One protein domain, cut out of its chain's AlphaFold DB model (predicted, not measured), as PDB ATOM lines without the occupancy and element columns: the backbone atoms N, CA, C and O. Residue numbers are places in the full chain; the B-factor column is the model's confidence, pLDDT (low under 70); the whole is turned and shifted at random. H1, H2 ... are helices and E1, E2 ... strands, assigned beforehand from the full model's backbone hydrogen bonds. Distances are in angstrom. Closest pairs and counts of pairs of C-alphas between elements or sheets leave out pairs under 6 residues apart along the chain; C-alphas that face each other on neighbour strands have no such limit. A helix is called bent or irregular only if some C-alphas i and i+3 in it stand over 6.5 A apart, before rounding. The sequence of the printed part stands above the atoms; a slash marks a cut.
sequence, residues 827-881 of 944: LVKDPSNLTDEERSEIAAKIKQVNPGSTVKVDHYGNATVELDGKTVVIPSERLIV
ATOM      1  N   LEU A 827      99.725  70.387 106.092       84.38
ATOM      2  CA  LEU A 827      99.328  70.588 107.478       84.38
ATOM      3  C   LEU A 827     100.458  71.316 108.212       84.38
ATOM      4  O   LEU A 827     101.567  70.790 108.291       84.38
ATOM      5  N   VAL A 828     100.181  72.510 108.733       82.00
ATOM      6  CA  VAL A 828     101.148  73.319 109.492       82.00
ATOM      7  C   VAL A 828     100.641  73.571 110.905       82.00
ATOM      8  O   VAL A 828      99.431  73.588 111.151       82.00
ATOM      9  N   LYS A 829     101.561  73.769 111.852       80.94
ATOM     10  CA  LYS A 829     101.181  74.011 113.258       80.94
ATOM     11  C   LYS A 829     100.738  75.448 113.517       80.94
ATOM     12  O   LYS A 829      99.782  75.658 114.251       80.94
ATOM     13  N   ASP A 830     101.421  76.414 112.910       81.50
ATOM     14  CA  ASP A 830     101.134  77.845 113.034       81.50
ATOM     15  C   ASP A 830     101.145  78.497 111.636       81.50
ATOM     16  O   ASP A 830     102.218  78.759 111.086       81.50
ATOM     17  N   PRO A 831      99.968  78.775 111.041       81.44
ATOM     18  CA  PRO A 831      99.865  79.443 109.742       81.44
ATOM     19  C   PRO A 831     100.477  80.849 109.687       81.44
ATOM     20  O   PRO A 831     100.705  81.368 108.596       81.44
ATOM     21  N   SER A 832     100.717  81.491 110.836       81.94
ATOM     22  CA  SER A 832     101.281  82.842 110.896       81.94
ATOM     23  C   SER A 832     102.815  82.866 110.839       81.94
ATOM     24  O   SER A 832     103.395  83.920 110.560       81.94
ATOM     25  N   ASN A 833     103.479  81.723 111.070       84.44
ATOM     26  CA  ASN A 833     104.937  81.621 111.079       84.44
ATOM     27  C   ASN A 833     105.448  80.184 110.822       84.44
ATOM     28  O   ASN A 833     105.798  79.452 111.749       84.44
ATOM     29  N   LEU A 834     105.539  79.794 109.549       85.62
ATOM     30  CA  LEU A 834     105.990  78.462 109.126       85.62
ATOM     31  C   LEU A 834     107.489  78.240 109.366       85.62
ATOM     32  O   LEU A 834     108.311  79.118 109.090       85.62
ATOM     33  N   THR A 835     107.856  77.017 109.747       88.19
ATOM     34  CA  THR A 835     109.250  76.544 109.838       88.19
ATOM     35  C   THR A 835     109.912  76.360 108.465       88.19
ATOM     36  O   THR A 835     109.240  76.292 107.433       88.19
ATOM     37  N   ASP A 836     111.248  76.275 108.422       79.75
ATOM     38  CA  ASP A 836     111.986  76.035 107.172       79.75
ATOM     39  C   ASP A 836     111.647  74.677 106.534       79.75
ATOM     40  O   ASP A 836     111.505  74.596 105.312       79.75
ATOM     41  N   GLU A 837     111.432  73.639 107.344       85.00
ATOM     42  CA  GLU A 837     110.947  72.333 106.895       85.00
ATOM     43  C   GLU A 837     109.555  72.421 106.240       85.00
ATOM     44  O   GLU A 837     109.398  71.964 105.107       85.00
ATOM     45  N   GLU A 838     108.570  73.064 106.886       86.19
ATOM     46  CA  GLU A 838     107.213  73.242 106.329       86.19
ATOM     47  C   GLU A 838     107.243  74.052 105.017       86.19
ATOM     48  O   GLU A 838     106.608  73.676 104.026       86.19
ATOM     49  N   ARG A 839     108.042  75.131 104.958       86.19
ATOM     50  CA  ARG A 839     108.257  75.919 103.726       86.19
ATOM     51  C   ARG A 839     108.881  75.082 102.606       86.19
ATOM     52  O   ARG A 839     108.487  75.216 101.443       86.19
ATOM     53  N   SER A 840     109.845  74.226 102.941       84.88
ATOM     54  CA  SER A 840     110.515  73.329 101.993       84.88
ATOM     55  C   SER A 840     109.564  72.252 101.455       84.88
ATOM     56  O   SER A 840     109.563  71.982 100.252       84.88
ATOM     57  N   GLU A 841     108.685  71.700 102.299       88.38
ATOM     58  CA  GLU A 841     107.671  70.722 101.889       88.38
ATOM     59  C   GLU A 841     106.636  71.332 100.927       88.38
ATOM     60  O   GLU A 841     106.356  70.757  99.870       88.38
ATOM     61  N   ILE A 842     106.131  72.537 101.223       85.75
ATOM     62  CA  ILE A 842     105.229  73.278 100.323       85.75
ATOM     63  C   ILE A 842     105.919  73.542  98.977       85.75
ATOM     64  O   ILE A 842     105.347  73.278  97.914       85.75
ATOM     65  N   ALA A 843     107.177  74.001  98.996       87.31
ATOM     66  CA  ALA A 843     107.954  74.226  97.779       87.31
ATOM     67  C   ALA A 843     108.161  72.934  96.967       87.31
ATOM     68  O   ALA A 843     108.107  72.968  95.735       87.31
ATOM     69  N   ALA A 844     108.371  71.796  97.637       85.75
ATOM     70  CA  ALA A 844     108.517  70.489  97.005       85.75
ATOM     71  C   ALA A 844     107.212  70.022  96.340       85.75
ATOM     72  O   ALA A 844     107.239  69.669  95.160       85.75
ATOM     73  N   LYS A 845     106.063  70.103  97.031       87.38
ATOM     74  CA  LYS A 845     104.743  69.752  96.464       87.38
ATOM     75  C   LYS A 845     104.396  70.613  95.245       87.38
ATOM     76  O   LYS A 845     103.918  70.097  94.235       87.38
ATOM     77  N   ILE A 846     104.696  71.915  95.280       86.06
ATOM     78  CA  ILE A 846     104.475  72.811  94.131       86.06
ATOM     79  C   ILE A 846     105.394  72.452  92.956       86.06
ATOM     80  O   ILE A 846     104.920  72.402  91.819       86.06
ATOM     81  N   LYS A 847     106.678  72.153  93.199       85.06
ATOM     82  CA  LYS A 847     107.609  71.684  92.153       85.06
ATOM     83  C   LYS A 847     107.232  70.311  91.594       85.06
ATOM     84  O   LYS A 847     107.472  70.063  90.418       85.06
ATOM     85  N   GLN A 848     106.616  69.443  92.394       79.94
ATOM     86  CA  GLN A 848     106.138  68.131  91.953       79.94
ATOM     87  C   GLN A 848     105.019  68.254  90.908       79.94
ATOM     88  O   GLN A 848     105.017  67.511  89.928       79.94
ATOM     89  N   VAL A 849     104.096  69.213  91.075       82.19
ATOM     90  CA  VAL A 849     103.030  69.478  90.086       82.19
ATOM     91  C   VAL A 849     103.432  70.485  88.995       82.19
ATOM     92  O   VAL A 849     102.781  70.528  87.951       82.19
ATOM     93  N   ASN A 850     104.527  71.233  89.189       81.00
ATOM     94  CA  ASN A 850     105.147  72.149  88.217       81.00
ATOM     95  C   ASN A 850     106.650  71.841  88.015       81.00
ATOM     96  O   ASN A 850     107.504  72.654  88.403       81.00
ATOM     97  N   PRO A 851     107.010  70.680  87.441       75.44
ATOM     98  CA  PRO A 851     108.409  70.331  87.210       75.44
ATOM     99  C   PRO A 851     109.085  71.361  86.293       75.44
ATOM    100  O   PRO A 851     108.525  71.756  85.273       75.44
ATOM    101  N   GLY A 852     110.286  71.805  86.674       78.31
ATOM    102  CA  GLY A 852     111.024  72.878  85.992       78.31
ATOM    103  C   GLY A 852     110.807  74.288  86.560       78.31
ATOM    104  O   GLY A 852     111.512  75.205  86.152       78.31
ATOM    105  N   SER A 853     109.893  74.474  87.521       85.44
ATOM    106  CA  SER A 853     109.654  75.783  88.146       85.44
ATOM    107  C   SER A 853     110.648  76.148  89.258       85.44
ATOM    108  O   SER A 853     111.119  75.301  90.029       85.44
ATOM    109  N   THR A 854     110.899  77.450  89.409       83.06
ATOM    110  CA  THR A 854     111.567  78.015  90.590       83.06
ATOM    111  C   THR A 854     110.501  78.425  91.602       83.06
ATOM    112  O   THR A 854     109.635  79.232  91.285       83.06
ATOM    113  N   VAL A 855     110.549  77.880  92.822       88.75
ATOM    114  CA  VAL A 855     109.555  78.151  93.879       88.75
ATOM    115  C   VAL A 855     110.246  78.711  95.115       88.75
ATOM    116  O   VAL A 855     111.243  78.140  95.566       88.75
ATOM    117  N   LYS A 856     109.699  79.799  95.666       83.88
ATOM    118  CA  LYS A 856     110.060  80.383  96.968       83.88
ATOM    119  C   LYS A 856     108.797  80.523  97.814       83.88
ATOM    120  O   LYS A 856     107.813  81.059  97.316       83.88
ATOM    121  N   VAL A 857     108.836  80.067  99.062       87.56
ATOM    122  CA  VAL A 857     107.720  80.155 100.018       87.56
ATOM    123  C   VAL A 857     108.117  81.125 101.129       87.56
ATOM    124  O   VAL A 857     109.241  81.043 101.626       87.56
ATOM    125  N   ASP A 858     107.240  82.066 101.476       81.31
ATOM    126  CA  ASP A 858     107.461  82.994 102.592       81.31
ATOM    127  C   ASP A 858     107.094  82.365 103.953       81.31
ATOM    128  O   ASP A 858     106.626  81.229 104.034       81.31
ATOM    129  N   HIS A 859     107.325  83.091 105.049       83.62
ATOM    130  CA  HIS A 859     107.031  82.586 106.395       83.62
ATOM    131  C   HIS A 859     105.534  82.560 106.752       83.62
ATOM    132  O   HIS A 859     105.189  82.045 107.810       83.62
ATOM    133  N   TYR A 860     104.655  83.048 105.874       79.81
ATOM    134  CA  TYR A 860     103.197  82.941 105.990       79.81
ATOM    135  C   TYR A 860     102.620  81.832 105.084       79.81
ATOM    136  O   TYR A 860     101.409  81.631 105.045       79.81
ATOM    137  N   GLY A 861     103.469  81.123 104.327       81.94
ATOM    138  CA  GLY A 861     103.087  80.032 103.429       81.94
ATOM    139  C   GLY A 861     102.700  80.448 102.006       81.94
ATOM    140  O   GLY A 861     102.251  79.593 101.241       81.94
ATOM    141  N   ASN A 862     102.855  81.718 101.610       82.81
ATOM    142  CA  ASN A 862     102.595  82.134 100.227       82.81
ATOM    143  C   ASN A 862     103.758  81.699  99.330       82.81
ATOM    144  O   ASN A 862     104.924  81.940  99.652       82.81
ATOM    145  N   ALA A 863     103.458  81.106  98.175       89.75
ATOM    146  CA  ALA A 863     104.471  80.607  97.254       89.75
ATOM    147  C   ALA A 863     104.553  81.449  95.979       89.75
ATOM    148  O   ALA A 863     103.604  81.523  95.202       89.75
ATOM    149  N   THR A 864     105.722  82.028  95.716       83.50
ATOM    150  CA  THR A 864     106.052  82.621  94.415       83.50
ATOM    151  C   THR A 864     106.648  81.544  93.514       83.50
ATOM    152  O   THR A 864     107.661  80.936  93.864       83.50
ATOM    153  N   VAL A 865     106.019  81.314  92.362       88.00
ATOM    154  CA  VAL A 865     106.378  80.296  91.368       88.00
ATOM    155  C   VAL A 865     106.738  80.970  90.053       88.00
ATOM    156  O   VAL A 865     105.941  81.726  89.505       88.00
ATOM    157  N   GLU A 866     107.914  80.662  89.523       82.06
ATOM    158  CA  GLU A 866     108.364  81.090  88.201       82.06
ATOM    159  C   GLU A 866     108.499  79.865  87.289       82.06
ATOM    160  O   GLU A 866     109.247  78.936  87.601       82.06
ATOM    161  N   LEU A 867     107.753  79.846  86.183       81.62
ATOM    162  CA  LEU A 867     107.761  78.778  85.177       81.62
ATOM    163  C   LEU A 867     107.664  79.410  83.782       81.62
ATOM    164  O   LEU A 867     106.866  80.324  83.577       81.62
ATOM    165  N   ASP A 868     108.493  78.953  82.841       74.06
ATOM    166  CA  ASP A 868     108.561  79.441  81.451       74.06
ATOM    167  C   ASP A 868     108.620  80.980  81.311       74.06
ATOM    168  O   ASP A 868     108.001  81.576  80.431       74.06
ATOM    169  N   GLY A 869     109.365  81.641  82.205       71.75
ATOM    170  CA  GLY A 869     109.546  83.100  82.216       71.75
ATOM    171  C   GLY A 869     108.358  83.901  82.765       71.75
ATOM    172  O   GLY A 869     108.334  85.124  82.627       71.75
ATOM    173  N   LYS A 870     107.370  83.241  83.385       73.50
ATOM    174  CA  LYS A 870     106.203  83.884  84.003       73.50
ATOM    175  C   LYS A 870     106.150  83.610  85.506       73.50
ATOM    176  O   LYS A 870     106.150  82.457  85.936       73.50
ATOM    177  N   THR A 871     106.031  84.677  86.293       78.56
ATOM    178  CA  THR A 871     105.910  84.617  87.758       78.56
ATOM    179  C   THR A 871     104.446  84.675  88.195       78.56
ATOM    180  O   THR A 871     103.687  85.529  87.738       78.56
ATOM    181  N   VAL A 872     104.053  83.782  89.104       82.19
ATOM    182  CA  VAL A 872     102.720  83.694  89.720       82.19
ATOM    183  C   VAL A 872     102.884  83.543  91.232       82.19
ATOM    184  O   VAL A 872     103.717  82.763  91.684       82.19
ATOM    185  N   VAL A 873     102.079  84.255  92.024       80.50
ATOM    186  CA  VAL A 873     102.007  84.064  93.481       80.50
ATOM    187  C   VAL A 873     100.765  83.240  93.814       80.50
ATOM    188  O   VAL A 873      99.666  83.558  93.363       80.50
ATOM    189  N   ILE A 874     100.947  82.177  94.594       82.00
ATOM    190  CA  ILE A 874      99.885  81.336  95.144       82.00
ATOM    191  C   ILE A 874      99.740  81.698  96.633       82.00
ATOM    192  O   ILE A 874     100.723  81.558  97.368       82.00
ATOM    193  N   PRO A 875      98.564  82.162  97.095       77.75
ATOM    194  CA  PRO A 875      98.365  82.527  98.495       77.75
ATOM    195  C   PRO A 875      98.330  81.293  99.406       77.75
ATOM    196  O   PRO A 875      97.912  80.206  98.990       77.75
ATOM    197  N   SER A 876      98.753  81.473 100.657       82.38
ATOM    198  CA  SER A 876      98.907  80.394 101.640       82.38
ATOM    199  C   SER A 876      97.610  79.635 101.916       82.38
ATOM    200  O   SER A 876      97.629  78.411 101.997       82.38
ATOM    201  N   GLU A 877      96.459  80.310 101.907       82.12
ATOM    202  CA  GLU A 877      95.117  79.713 102.034       82.12
ATOM    203  C   GLU A 877      94.850  78.539 101.062       82.12
ATOM    204  O   GLU A 877      93.992  77.694 101.321       82.12
ATOM    205  N   ARG A 878      95.585  78.456  99.941       79.94
ATOM    206  CA  ARG A 878      95.488  77.380  98.939       79.94
ATOM    207  C   ARG A 878      96.549  76.285  99.092       79.94
ATOM    208  O   ARG A 878      96.522  75.321  98.335       79.94
ATOM    209  N   LEU A 879      97.478  76.451 100.029       84.06
ATOM    210  CA  LEU A 879      98.682  75.638 100.210       84.06
ATOM    211  C   LEU A 879      98.830  75.066 101.620       84.06
ATOM    212  O   LEU A 879      99.503  74.045 101.758       84.06
ATOM    213  N   ILE A 880      98.215  75.681 102.637       84.88
ATOM    214  CA  ILE A 880      98.291  75.251 104.041       84.88
ATOM    215  C   ILE A 880      96.921  75.109 104.709       84.88
ATOM    216  O   ILE A 880      95.945  75.755 104.321       84.88
ATOM    217  N   VAL A 881      96.866  74.246 105.718       81.62
ATOM    218  CA  VAL A 881      95.758  74.106 106.674       81.62
ATOM    219  C   VAL A 881      96.353  73.984 108.075       81.62
ATOM    220  O   VAL A 881      97.404  73.357 108.233       81.62
TER     221      VAL A 881
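AT A GLANCE: This is residues 827 to 881 of the 944 residues of the protein "LPXTG-motif cell wall anchor domain protein" of Streptococcus parasanguinis (strain ATCC 15912 / DSM 6778 / CIP 104372 / LMG 14537) (UniProt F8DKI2). The model shows a small slab of two layers: an antiparallel sheet of three strands, E1, E2 and E3, with the one helix, H1, lying slantwise over one face, on the side of E1 and E2, and no named element over the other face. The long axis of the rod-like outline runs from the unnamed residues near Lys 829 at one end to the turn between E2 and E3, near Gly 869, at the other, and the first and last printed residues, Leu 827 and Val 881, lie near each other. The printed part has 55 residues with one named helix and three named strands, in the order H1, E1, E2, E3 along the chain; the sheet's order is E1, E2, E3, antiparallel throughout. The class is mixed, helices and strands, with 14 residues in the helix and 14 in the strands. The whole is compact, with a radius of gyration of the C-alphas of 10.6 A, and its C-alphas span 33 by 16 by 16 A along the three main axes.

IN THESE COORDINATES: The printed part begins at Leu 827, with C-alpha at (99.328, 70.588, 107.478), and has no named element until H1. Helix H1 takes residues 836 to 849, from C-alpha 836 at (111.986, 76.035, 107.172) to C-alpha 849 at (103.030, 69.478, 90.086), 20.4 A. Strand E1 takes residues 854 to 857 and measures 10.4 A from first to last C-alpha. Strand E2, residues 863 to 867, measures 12.7 A. Strand E3, residues 870 to 874, measures 13.1 A and ends with C-alpha 874 at (99.885, 81.336, 95.144). After it comes a short unnamed run of helix at residues 876 to 878, and the printed part ends at Val 881.

HOW THE PARTS SIT: The sheet runs E1, E2, E3, with E1 and E3 as edge strands and E2 as the inner strand. It is a meander, each strand the antiparallel neighbour of the one before. E1 and E2 form a hairpin, with 174 degrees between their directions; C-alphas 857 and 863 face each other at 4.3 A, and N 864 and O 856 are within hydrogen-bond range at 2.8 A, as are N 854 and O 866 at 2.9 A. E2 and E3 form a second hairpin, with 156 degrees between their directions; C-alphas 866 and 871 face each other at 4.3 A, and N 865 and O 872 are within hydrogen-bond range at 2.8 A, as are N 863 and O 874 at 2.9 A. H1 is on the sheet, at a height of 8.0 A over the sheet. It lies over E1 and only just over E2, on which 3 of its C-alphas fall. On the local plane its line and that of E1 stand at 36 degrees, slantwise to the strands. The closest C-alphas of H1 and E1 are those of Arg 839 and Val 857, 5.7 A apart. The closest C-alphas of H1 and E2 are those of Ala 843 and Ala 863, 7.3 A apart. In H1 every O i to N i+4 pair is within hydrogen-bond range, and the helix is not bent.

THE WHOLE: The two C-alphas farthest apart are those of Lys 829 and Gly 869, 33.4 A, while those of Leu 827 and Val 881 are 5.1 A apart. The printed part has no cut. The links from H1 to E1, with 4 residues, from E1 to E2, with 5, and from E2 to E3, with 2, are tight. The mean pLDDT of the printed part is 82.8, and no printed residue is under 70; E3 has a mean of 79.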